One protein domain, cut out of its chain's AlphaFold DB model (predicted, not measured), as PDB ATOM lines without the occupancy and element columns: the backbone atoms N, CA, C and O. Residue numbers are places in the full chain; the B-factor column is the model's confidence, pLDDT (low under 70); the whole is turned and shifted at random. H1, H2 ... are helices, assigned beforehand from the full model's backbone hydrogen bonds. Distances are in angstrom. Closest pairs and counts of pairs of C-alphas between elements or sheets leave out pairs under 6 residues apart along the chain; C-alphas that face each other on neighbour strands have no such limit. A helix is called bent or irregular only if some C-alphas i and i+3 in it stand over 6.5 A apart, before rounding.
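What this domain is: This is residues 12 to 90 of the 168 residues of an uncharacterized protein of Photinus pyralis (UniProt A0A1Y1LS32). One long helix, H2, makes the length of this domain, and two shorter helices cross it on one side like two separate crossbars: H1 over its first end and H3 near its middle. After H2 the backbone folds back through residues 63 to 73 to reach H3, and the very short H4 then packs on H2 as well. The printed part has 79 residues with four named helices, in the order H1, H2, H3, H4, and no named strand, and its class is all helix. The whole is loose, with a radius of gyration of the C-alphas of 15.8 A, and elongated, spanning 46 by 26 by 17 A.

Where its parts are: Find C-alpha 12 at (165.866, 198.626, 195.650); from there H1 runs through residues 12 to 27, 22.9 A from first to last C-alpha. Next look at C-alpha 34 at (151.760, 194.142, 198.987), where H2 begins; it holds residues 34 to 62 and measures 42.2 A, ending at C-alpha 62 at (140.643, 233.811, 208.201). H3 follows with residues 74 to 82, 13.0 A long. H4, residues 86 to 89, ends at C-alpha 89 at (149.180, 223.699, 198.399). None of the four helices is bent.

How they stand to each other: Begin with H2, the hub, which touches the three other helices. Its residues 34 to 37 alone meet residues 18 to 21 of H1: the two helices only just touch, with 3 pairs of C-alphas within 8 A. Their closest C-alphas are those of Cys 21 and Val 34, 6.3 A apart, and their lines are about perpendicular, at 88 degrees. Move on to residues 45 to 49 of H2, which alone touch H3; the closest C-alphas are those of Val 48 and Glu 76, 6.3 A apart. H2 and H3 are about perpendicular too, at 89 degrees. H4 touches residues 49 to 56 alone of H2, and here the closest C-alphas, of Lys 49 and Ile 88, are 5.6 A apart. H1 is apart from H3 and from H4, and H3 and H4 are apart although they follow each other. In H1, H2 and H3 every O i to N i+4 pair is within hydrogen-bond range; H4 is too short for such a pair, and its one O i to N i+3 pair is not within range.

The domain as a whole: The two C-alphas farthest apart are those of Arg 26 and Gly 63, 46.6 A. The printed part has no cut. Between H1 and H2 you find a short link of 6 residues, between H2 and H3 a long one of 11, and between H3 and H4 a tight one of 3. In the B-factor column the mean pLDDT of the printed part is 82.5; look at residues 63 to 70, in the long link, for the values under 70.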
ATOM      1  N   ASN A  12     165.657 198.578 194.200       70.44
ATOM      2  CA  ASN A  12     165.866 198.626 195.650       70.44
ATOM      3  C   ASN A  12     164.623 199.118 196.420       70.44
ATOM      4  O   ASN A  12     164.340 198.655 197.522       70.44
ATOM      5  N   GLU A  13     163.839 200.023 195.829       75.69
ATOM      6  CA  GLU A  13     162.666 200.622 196.485       75.69
ATOM      7  C   GLU A  13     161.499 199.636 196.599       75.69
ATOM      8  O   GLU A  13     160.826 199.582 197.630       75.69
ATOM      9  N   GLU A  14     161.272 198.813 195.572       79.94
ATOM     10  CA  GLU A  14     160.208 197.809 195.623       79.94
ATOM     11  C   GLU A  14     160.521 196.702 196.639       79.94
ATOM     12  O   GLU A  14     159.625 196.254 197.358       79.94
ATOM     13  N   ASN A  15     161.795 196.323 196.774       82.81
ATOM     14  CA  ASN A  15     162.244 195.378 197.794       82.81
ATOM     15  C   ASN A  15     162.155 195.971 199.208       82.81
ATOM     16  O   ASN A  15     161.659 195.304 200.117       82.81
ATOM     17  N   ALA A  16     162.535 197.240 199.390       83.69
ATOM     18  CA  ALA A  16     162.368 197.942 200.662       83.69
ATOM     19  C   ALA A  16     160.889 198.049 201.073       83.69
ATOM     20  O   ALA A  16     160.537 197.826 202.233       83.69
ATOM     21  N   PHE A  17     159.994 198.322 200.118       86.69
ATOM     22  CA  PHE A  17     158.560 198.384 200.387       86.69
ATOM     23  C   PHE A  17     157.969 197.013 200.741       86.69
ATOM     24  O   PHE A  17     157.120 196.915 201.630       86.69
ATOM     25  N   LYS A  18     158.428 195.940 200.085       87.12
ATOM     26  CA  LYS A  18     158.049 194.565 200.446       87.12
ATOM     27  C   LYS A  18     158.479 194.223 201.873       87.12
ATOM     28  O   LYS A  18     157.639 193.763 202.644       87.12
ATOM     29  N   ALA A  19     159.720 194.536 202.251       86.94
ATOM     30  CA  ALA A  19     160.220 194.322 203.610       86.94
ATOM     31  C   ALA A  19     159.377 195.072 204.661       86.94
ATOM     32  O   ALA A  19     158.972 194.488 205.666       86.94
ATOM     33  N   LEU A  20     159.012 196.330 204.385       87.25
ATOM     34  CA  LEU A  20     158.102 197.101 205.239       87.25
ATOM     35  C   LEU A  20     156.732 196.418 205.387       87.25
ATOM     36  O   LEU A  20     156.196 196.330 206.491       87.25
ATOM     37  N   CYS A  21     156.152 195.920 204.290       89.19
ATOM     38  CA  CYS A  21     154.867 195.217 204.329       89.19
ATOM     39  C   CYS A  21     154.933 193.955 205.200       89.19
ATOM     40  O   CYS A  21     154.005 193.689 205.965       89.19
ATOM     41  N   GLU A  22     156.029 193.201 205.118       88.00
ATOM     42  CA  GLU A  22     156.256 192.020 205.953       88.00
ATOM     43  C   GLU A  22     156.405 192.372 207.435       88.00
ATOM     44  O   GLU A  22     155.868 191.670 208.293       88.00
ATOM     45  N   GLU A  23     157.096 193.462 207.769       88.44
ATOM     46  CA  GLU A  23     157.178 193.945 209.151       88.44
ATOM     47  C   GLU A  23     155.814 194.390 209.694       88.44
ATOM     48  O   GLU A  23     155.449 194.061 210.828       88.44
ATOM     49  N   LEU A  24     155.024 195.102 208.887       85.81
ATOM     50  CA  LEU A  24     153.676 195.536 209.263       85.81
ATOM     51  C   LEU A  24     152.737 194.344 209.485       85.81
ATOM     52  O   LEU A  24     151.984 194.324 210.464       85.81
ATOM     53  N   ASN A  25     152.818 193.337 208.614       88.56
ATOM     54  CA  ASN A  25     152.084 192.079 208.737       88.56
ATOM     55  C   ASN A  25     152.550 191.238 209.937       88.56
ATOM     56  O   ASN A  25     151.761 190.479 210.487       88.56
ATOM     57  N   ARG A  26     153.811 191.360 210.370       87.44
ATOM     58  CA  ARG A  26     154.291 190.726 211.610       87.44
ATOM     59  C   ARG A  26     153.727 191.407 212.856       87.44
ATOM     60  O   ARG A  26     153.363 190.729 213.812       87.44
ATOM     61  N   LYS A  27     153.626 192.741 212.853       85.19
ATOM     62  CA  LYS A  27     153.119 193.517 214.002       85.19
ATOM     63  C   LYS A  27     151.600 193.429 214.182       85.19
ATOM     64  O   LYS A  27     151.120 193.503 215.311       85.19
ATOM     65  N   LYS A  28     150.825 193.302 213.100       74.81
ATOM     66  CA  LYS A  28     149.359 193.159 213.159       74.81
ATOM     67  C   LYS A  28     148.937 191.733 212.827       74.81
ATOM     68  O   LYS A  28     149.410 191.164 211.862       74.81
ATOM     69  N   LYS A  29     147.911 191.208 213.506       73.31
ATOM     70  CA  LYS A  29     147.272 189.913 213.165       73.31
ATOM     71  C   LYS A  29     146.622 189.864 211.764       73.31
ATOM     72  O   LYS A  29     145.996 188.870 211.420       73.31
ATOM     73  N   LEU A  30     146.715 190.936 210.977       76.19
ATOM     74  CA  LEU A  30     146.080 191.055 209.674       76.19
ATOM     75  C   LEU A  30     147.132 190.923 208.574       76.19
ATOM     76  O   LEU A  30     147.927 191.835 208.369       76.19
ATOM     77  N   GLN A  31     147.087 189.805 207.856       84.75
ATOM     78  CA  GLN A  31     147.933 189.554 206.694       84.75
ATOM     79  C   GLN A  31     147.327 190.237 205.467       84.75
ATOM     80  O   GLN A  31     146.196 189.942 205.075       84.75
ATOM     81  N   ARG A  32     148.055 191.174 204.859       85.19
ATOM     82  CA  ARG A  32     147.660 191.810 203.593       85.19
ATOM     83  C   ARG A  32     148.746 191.618 202.545       85.19
ATOM     84  O   ARG A  32     149.932 191.655 202.870       85.19
ATOM     85  N   SER A  33     148.333 191.465 201.287       89.25
ATOM     86  CA  SER A  33     149.262 191.483 200.157       89.25
ATOM     87  C   SER A  33     149.891 192.867 199.981       89.25
ATOM     88  O   SER A  33     149.357 193.883 200.445       89.25
ATOM     89  N   VAL A  34     151.016 192.909 199.273       87.81
ATOM     90  CA  VAL A  34     151.760 194.142 198.987       87.81
ATOM     91  C   VAL A  34     150.899 195.124 198.186       87.81
ATOM     92  O   VAL A  34     150.902 196.318 198.472       87.81
ATOM     93  N   GLU A  35     150.091 194.647 197.237       89.19
ATOM     94  CA  GLU A  35     149.188 195.479 196.429       89.19
ATOM     95  C   GLU A  35     148.109 196.134 197.292       89.19
ATOM     96  O   GLU A  35     147.784 197.312 197.115       89.19
ATOM     97  N   ASN A  36     147.569 195.391 198.259       90.12
ATOM     98  CA  ASN A  36     146.595 195.933 199.198       90.12
ATOM     99  C   ASN A  36     147.233 196.968 200.124       90.12
ATOM    100  O   ASN A  36     146.615 197.999 200.388       90.12
ATOM    101  N   TRP A  37     148.472 196.750 200.570       89.81
ATOM    102  CA  TRP A  37     149.220 197.771 201.301       89.81
ATOM    103  C   TRP A  37     149.457 199.021 200.460       89.81
ATOM    104  O   TRP A  37     149.154 200.111 200.942       89.81
ATOM    105  N   LYS A  38     149.885 198.885 199.195       90.31
ATOM    106  CA  LYS A  38     150.023 200.020 198.263       90.31
ATOM    107  C   LYS A  38     148.718 200.823 198.194       90.31
ATOM    108  O   LYS A  38     148.737 202.025 198.435       90.31
ATOM    109  N   ARG A  39     147.568 200.164 197.989       90.69
ATOM    110  CA  ARG A  39     146.246 200.830 197.975       90.69
ATOM    111  C   ARG A  39     145.938 201.563 199.279       90.69
ATOM    112  O   ARG A  39     145.461 202.694 199.247       90.69
ATOM    113  N   VAL A  40     146.201 200.934 200.423       90.31
ATOM    114  CA  VAL A  40     145.955 201.537 201.742       90.31
ATOM    115  C   VAL A  40     146.814 202.782 201.937       90.31
ATOM    116  O   VAL A  40     146.280 203.811 202.347       90.31
ATOM    117  N   PHE A  41     148.103 202.714 201.598       89.94
ATOM    118  CA  PHE A  41     149.001 203.864 201.655       89.94
ATOM    119  C   PHE A  41     148.544 204.986 200.721       89.94
ATOM    120  O   PHE A  41     148.437 206.119 201.177       89.94
ATOM    121  N   THR A  42     148.165 204.691 199.471       89.69
ATOM    122  CA  THR A  42     147.650 205.707 198.532       89.69
ATOM    123  C   THR A  42     146.391 206.400 199.058       89.69
ATOM    124  O   THR A  42     146.255 207.624 198.966       89.69
ATOM    125  N   VAL A  43     145.452 205.633 199.623       92.94
ATOM    126  CA  VAL A  43     144.217 206.188 200.197       92.94
ATOM    127  C   VAL A  43     144.532 207.047 201.417       92.94
ATOM    128  O   VAL A  43     143.978 208.138 201.555       92.94
ATOM    129  N   TRP A  44     145.411 206.571 202.297       91.94
ATOM    130  CA  TRP A  44     145.831 207.317 203.479       91.94
ATOM    131  C   TRP A  44     146.519 208.629 203.094       91.94
ATOM    132  O   TRP A  44     146.089 209.693 203.534       91.94
ATOM    133  N   GLU A  45     147.486 208.579 202.181       91.06
ATOM    134  CA  GLU A  45     148.185 209.749 201.653       91.06
ATOM    135  C   GLU A  45     147.212 210.778 201.059       91.06
ATOM    136  O   GLU A  45     147.288 211.968 201.368       91.06
ATOM    137  N   SER A  46     146.245 210.322 200.259       90.00
ATOM    138  CA  SER A  46     145.229 211.193 199.659       90.00
ATOM    139  C   SER A  46     144.363 211.884 200.716       90.00
ATOM    140  O   SER A  46     144.072 213.076 200.599       90.00
ATOM    141  N   LYS A  47     143.983 211.165 201.781       90.81
ATOM    142  CA  LYS A  47     143.210 211.732 202.896       90.81
ATOM    143  C   LYS A  47     144.013 212.775 203.670       90.81
ATOM    144  O   LYS A  47     143.485 213.854 203.937       90.81
ATOM    145  N   VAL A  48     145.282 212.493 203.969       90.88
ATOM    146  CA  VAL A  48     146.171 213.433 204.671       90.88
ATOM    147  C   VAL A  48     146.386 214.700 203.843       90.88
ATOM    148  O   VAL A  48     146.240 215.804 204.366       90.88
ATOM    149  N   LYS A  49     146.628 214.571 202.532       89.19
ATOM    150  CA  LYS A  49     146.729 215.717 201.611       89.19
ATOM    151  C   LYS A  49     145.455 216.563 201.608       89.19
ATOM    152  O   LYS A  49     145.529 217.784 201.733       89.19
ATOM    153  N   ALA A  50     144.285 215.932 201.512       88.25
ATOM    154  CA  ALA A  50     143.003 216.634 201.521       88.25
ATOM    155  C   ALA A  50     142.746 217.368 202.849       88.25
ATOM    156  O   ALA A  50     142.257 218.497 202.854       88.25
ATOM    157  N   LYS A  51     143.096 216.746 203.977       88.12
ATOM    158  CA  LYS A  51     143.015 217.340 205.318       88.12
ATOM    159  C   LYS A  51     143.944 218.547 205.463       88.12
ATOM    160  O   LYS A  51     143.482 219.635 205.796       88.12
ATOM    161  N   ALA A  52     145.220 218.387 205.117       87.38
ATOM    162  CA  ALA A  52     146.208 219.463 205.156       87.38
ATOM    163  C   ALA A  52     145.804 220.655 204.273       87.38
ATOM    164  O   ALA A  52     145.916 221.808 204.689       87.38
ATOM    165  N   ARG A  53     145.272 220.378 203.077       84.81
ATOM    166  CA  ARG A  53     144.779 221.408 202.158       84.81
ATOM    167  C   ARG A  53     143.576 222.162 202.722       84.81
ATOM    168  O   ARG A  53     143.559 223.384 202.647       84.81
ATOM    169  N   ARG A  54     142.595 221.476 203.319       83.56
ATOM    170  CA  ARG A  54     141.445 222.134 203.972       83.56
ATOM    171  C   ARG A  54     141.890 223.077 205.090       83.56
ATOM    172  O   ARG A  54     141.464 224.227 205.104       83.56
ATOM    173  N   ASN A  55     142.809 222.630 205.949       84.31
ATOM    174  CA  ASN A  55     143.352 223.462 207.026       84.31
ATOM    175  C   ASN A  55     144.055 224.717 206.484       84.31
ATOM    176  O   ASN A  55     143.841 225.811 207.000       84.31
ATOM    177  N   TYR A  56     144.841 224.576 205.416       81.50
ATOM    178  CA  TYR A  56     145.488 225.710 204.751       81.50
ATOM    179  C   TYR A  56     144.478 226.715 204.175       81.50
ATOM    180  O   TYR A  56     144.643 227.922 204.326       81.50
ATOM    181  N   LEU A  57     143.396 226.238 203.556       78.75
ATOM    182  CA  LEU A  57     142.372 227.119 202.989       78.75
ATOM    183  C   LEU A  57     141.621 227.913 204.060       78.75
ATOM    184  O   LEU A  57     141.344 229.094 203.864       78.75
ATOM    185  N   GLU A  58     141.320 227.295 205.198       77.56
ATOM    186  CA  GLU A  58     140.695 227.997 206.322       77.56
ATOM    187  C   GLU A  58     141.639 229.039 206.945       77.56
ATOM    188  O   GLU A  58     141.200 230.134 207.310       77.56
ATOM    189  N   GLN A  59     142.947 228.763 206.996       76.50
ATOM    190  CA  GLN A  59     143.950 229.760 207.395       76.50
ATOM    191  C   GLN A  59     143.971 230.958 206.440       76.50
ATOM    192  O   GLN A  59     143.914 232.104 206.887       76.50
ATOM    193  N   GLU A  60     143.985 230.717 205.128       76.00
ATOM    194  CA  GLU A  60     143.945 231.789 204.123       76.00
ATOM    195  C   GLU A  60     142.645 232.606 204.217       76.00
ATOM    196  O   GLU A  60     142.665 233.836 204.130       76.00
ATOM    197  N   ARG A  61     141.504 231.942 204.453       73.12
ATOM    198  CA  ARG A  61     140.189 232.589 204.585       73.12
ATOM    199  C   ARG A  61     140.090 233.485 205.817       73.12
ATOM    200  O   ARG A  61     139.482 234.551 205.748       73.12
ATOM    201  N   THR A  62     140.661 233.058 206.937       77.38
ATOM    202  CA  THR A  62     140.643 233.811 208.201       77.38
ATOM    203  C   THR A  62     141.733 234.883 208.274       77.38
ATOM    204  O   THR A  62     141.784 235.626 209.252       77.38
ATOM    205  N   GLY A  63     142.594 234.993 207.255       68.19
ATOM    206  CA  GLY A  63     143.726 235.919 207.261       68.19
ATOM    207  C   GLY A  63     144.829 235.511 208.243       68.19
ATOM    208  O   GLY A  63     145.499 236.383 208.790       68.19
ATOM    209  N   GLY A  64     144.997 234.206 208.483       63.19
ATOM    210  CA  GLY A  64     145.963 233.648 209.437       63.19
ATOM    211  C   GLY A  64     145.401 233.390 210.838       63.19
ATOM    212  O   GLY A  64     146.171 233.161 211.768       63.19
ATOM    213  N   GLY A  65     144.075 233.437 211.007       63.06
ATOM    214  CA  GLY A  65     143.411 233.057 212.253       63.06
ATOM    215  C   GLY A  65     143.503 231.552 212.529       63.06
ATOM    216  O   GLY A  65     143.893 230.767 211.666       63.06
ATOM    217  N   VAL A  66     143.138 231.142 213.748       58.72
ATOM    218  CA  VAL A  66     143.125 229.723 214.136       58.72
ATOM    219  C   VAL A  66     142.116 228.983 213.244       58.72
ATOM    220  O   VAL A  66     140.923 229.287 213.322       58.72
ATOM    221  N   PRO A  67     142.555 228.046 212.383       59.50
ATOM    222  CA  PRO A  67     141.635 227.293 211.544       59.50
ATOM    223  C   PRO A  67     140.725 226.423 212.415       59.50
ATOM    224  O   PRO A  67     141.093 226.008 213.514       59.50
ATOM    225  N   ILE A  68     139.527 226.116 211.920       62.81
ATOM    226  CA  ILE A  68     138.670 225.094 212.525       62.81
ATOM    227  C   ILE A  68     139.343 223.745 212.214       62.81
ATOM    228  O   ILE A  68     139.251 223.238 211.099       62.81
ATOM    229  N   LEU A  69     140.140 223.246 213.164       62.75
ATOM    230  CA  LEU A  69     141.135 222.195 212.946       62.75
ATOM    231  C   LEU A  69     140.517 220.798 212.972       62.75
ATOM    232  O   LEU A  69     140.136 220.296 214.029       62.75
ATOM    233  N   GLU A  70     140.589 220.093 211.845       69.19
ATOM    234  CA  GLU A  70     140.889 218.670 211.955       69.19
ATOM    235  C   GLU A  70     142.368 218.555 212.365       69.19
ATOM    236  O   GLU A  70     143.268 218.815 211.560       69.19
ATOM    237  N   ILE A  71     142.620 218.223 213.636       80.88
ATOM    238  CA  ILE A  71     143.969 218.049 214.196       80.88
ATOM    239  C   ILE A  71     144.677 216.944 213.411       80.88
ATOM    240  O   ILE A  71     144.136 215.842 213.284       80.88
ATOM    241  N   LEU A  72     145.850 217.243 212.848       83.69
ATOM    242  CA  LEU A  72     146.681 216.226 212.209       83.69
ATOM    243  C   LEU A  72     147.408 215.410 213.267       83.69
ATOM    244  O   LEU A  72     147.959 215.970 214.211       83.69
ATOM    245  N   ASP A  73     147.389 214.099 213.076       89.00
ATOM    246  CA  ASP A  73     148.108 213.166 213.931       89.00
ATOM    247  C   ASP A  73     149.622 213.233 213.664       89.00
ATOM    248  O   ASP A  73     150.062 213.694 212.606       89.00
ATOM    249  N   GLU A  74     150.435 212.755 214.602       91.12
ATOM    250  CA  GLU A  74     151.899 212.842 214.512       91.12
ATOM    251  C   GLU A  74     152.441 212.144 213.253       91.12
ATOM    252  O   GLU A  74     153.275 212.694 212.529       91.12
ATOM    253  N   LEU A  75     151.892 210.972 212.919       88.19
ATOM    254  CA  LEU A  75     152.247 210.238 211.701       88.19
ATOM    255  C   LEU A  75     151.837 210.982 210.423       88.19
ATOM    256  O   LEU A  75     152.532 210.919 209.409       88.19
ATOM    257  N   GLU A  76     150.712 211.699 210.454       88.44
ATOM    258  CA  GLU A  76     150.254 212.500 209.317       88.44
ATOM    259  C   GLU A  76     151.176 213.707 209.095       88.44
ATOM    260  O   GLU A  76     151.485 214.051 207.953       88.44
ATOM    261  N   LEU A  77     151.665 214.322 210.176       87.62
ATOM    262  CA  LEU A  77     152.652 215.404 210.121       87.62
ATOM    263  C   LEU A  77     153.994 214.920 209.565       87.62
ATOM    264  O   LEU A  77     154.576 215.587 208.707       87.62
ATOM    265  N   GLN A  78     154.459 213.744 209.993       88.88
ATOM    266  CA  GLN A  78     155.666 213.128 209.438       88.88
ATOM    267  C   GLN A  78     155.515 212.855 207.939       88.88
ATOM    268  O   GLN A  78     156.404 213.209 207.164       88.88
ATOM    269  N   LEU A  79     154.370 212.326 207.497       88.56
ATOM    270  CA  LEU A  79     154.100 212.129 206.072       88.56
ATOM    271  C   LEU A  79     154.171 213.448 205.286       88.56
ATOM    272  O   LEU A  79     154.797 213.514 204.229       88.56
ATOM    273  N   LEU A  80     153.561 214.516 205.804       86.75
ATOM    274  CA  LEU A  80     153.596 215.833 205.162       86.75
ATOM    275  C   LEU A  80     155.001 216.435 205.099       86.75
ATOM    276  O   LEU A  80     155.276 217.194 204.174       86.75
ATOM    277  N   SER A  81     155.876 216.102 206.050       86.19
ATOM    278  CA  SER A  81     157.271 216.559 206.050       86.19
ATOM    279  C   SER A  81     158.082 215.971 204.890       86.19
ATOM    280  O   SER A  81     158.954 216.644 204.342       86.19
ATOM    281  N   VAL A  82     157.754 214.741 204.483       85.44
ATOM    282  CA  VAL A  82     158.403 214.034 203.371       85.44
ATOM    283  C   VAL A  82     157.817 214.473 202.027       85.44
ATOM    284  O   VAL A  82     158.527 214.558 201.024       85.44
ATOM    285  N   LEU A  83     156.516 214.770 201.986       83.31
ATOM    286  CA  LEU A  83     155.842 215.210 200.770       83.31
ATOM    287  C   LEU A  83     156.260 216.627 200.364       83.31
ATOM    288  O   LEU A  83     156.357 217.554 201.166       83.31
ATOM    289  N   THR A  84     156.417 216.847 199.060       79.75
ATOM    290  CA  THR A  84     156.675 218.197 198.552       79.75
ATOM    291  C   THR A  84     155.456 219.092 198.771       79.75
ATOM    292  O   THR A  84     154.351 218.749 198.344       79.75
ATOM    293  N   LYS A  85     155.673 220.289 199.329       77.06
ATOM    294  CA  LYS A  85     154.638 221.313 199.582       77.06
ATOM    295  C   LYS A  85     153.743 221.607 198.368       77.06
ATOM    296  O   LYS A  85     152.552 221.854 198.527       77.06
ATOM    297  N   ILE A  86     154.300 221.522 197.156       75.25
ATOM    298  CA  ILE A  86     153.579 221.746 195.891       75.25
ATOM    299  C   ILE A  86     152.408 220.766 195.722       75.25
ATOM    300  O   ILE A  86     151.354 221.163 195.239       75.25
ATOM    301  N   LEU A  87     152.555 219.510 196.159       76.12
ATOM    302  CA  LEU A  87     151.500 218.492 196.041       76.12
ATOM    303  C   LEU A  87     150.290 218.768 196.941       76.12
ATOM    304  O   LEU A  87     149.243 218.157 196.749       76.12
ATOM    305  N   ILE A  88     150.446 219.630 197.946       78.62
ATOM    306  CA  ILE A  88     149.418 219.906 198.952       78.62
ATOM    307  C   ILE A  88     148.787 221.277 198.699       78.62
ATOM    308  O   ILE A  88     147.563 221.401 198.688       78.62
ATOM    309  N   TYR A  89     149.616 222.299 198.480       78.62
ATOM    310  CA  TYR A  89     149.180 223.699 198.399       78.62
ATOM    311  C   TYR A  89     149.079 224.235 196.968       78.62
ATOM    312  O   TYR A  89     148.650 225.371 196.775       78.62
ATOM    313  N   GLY A  90     149.479 223.441 195.975       75.19
ATOM    314  CA  GLY A  90     149.544 223.878 194.588       75.19
ATOM    315  C   GLY A  90     150.801 224.688 194.276       75.19
ATOM    316  O   GLY A  90     151.624 225.011 195.141       75.19
TER     317      GLY A  90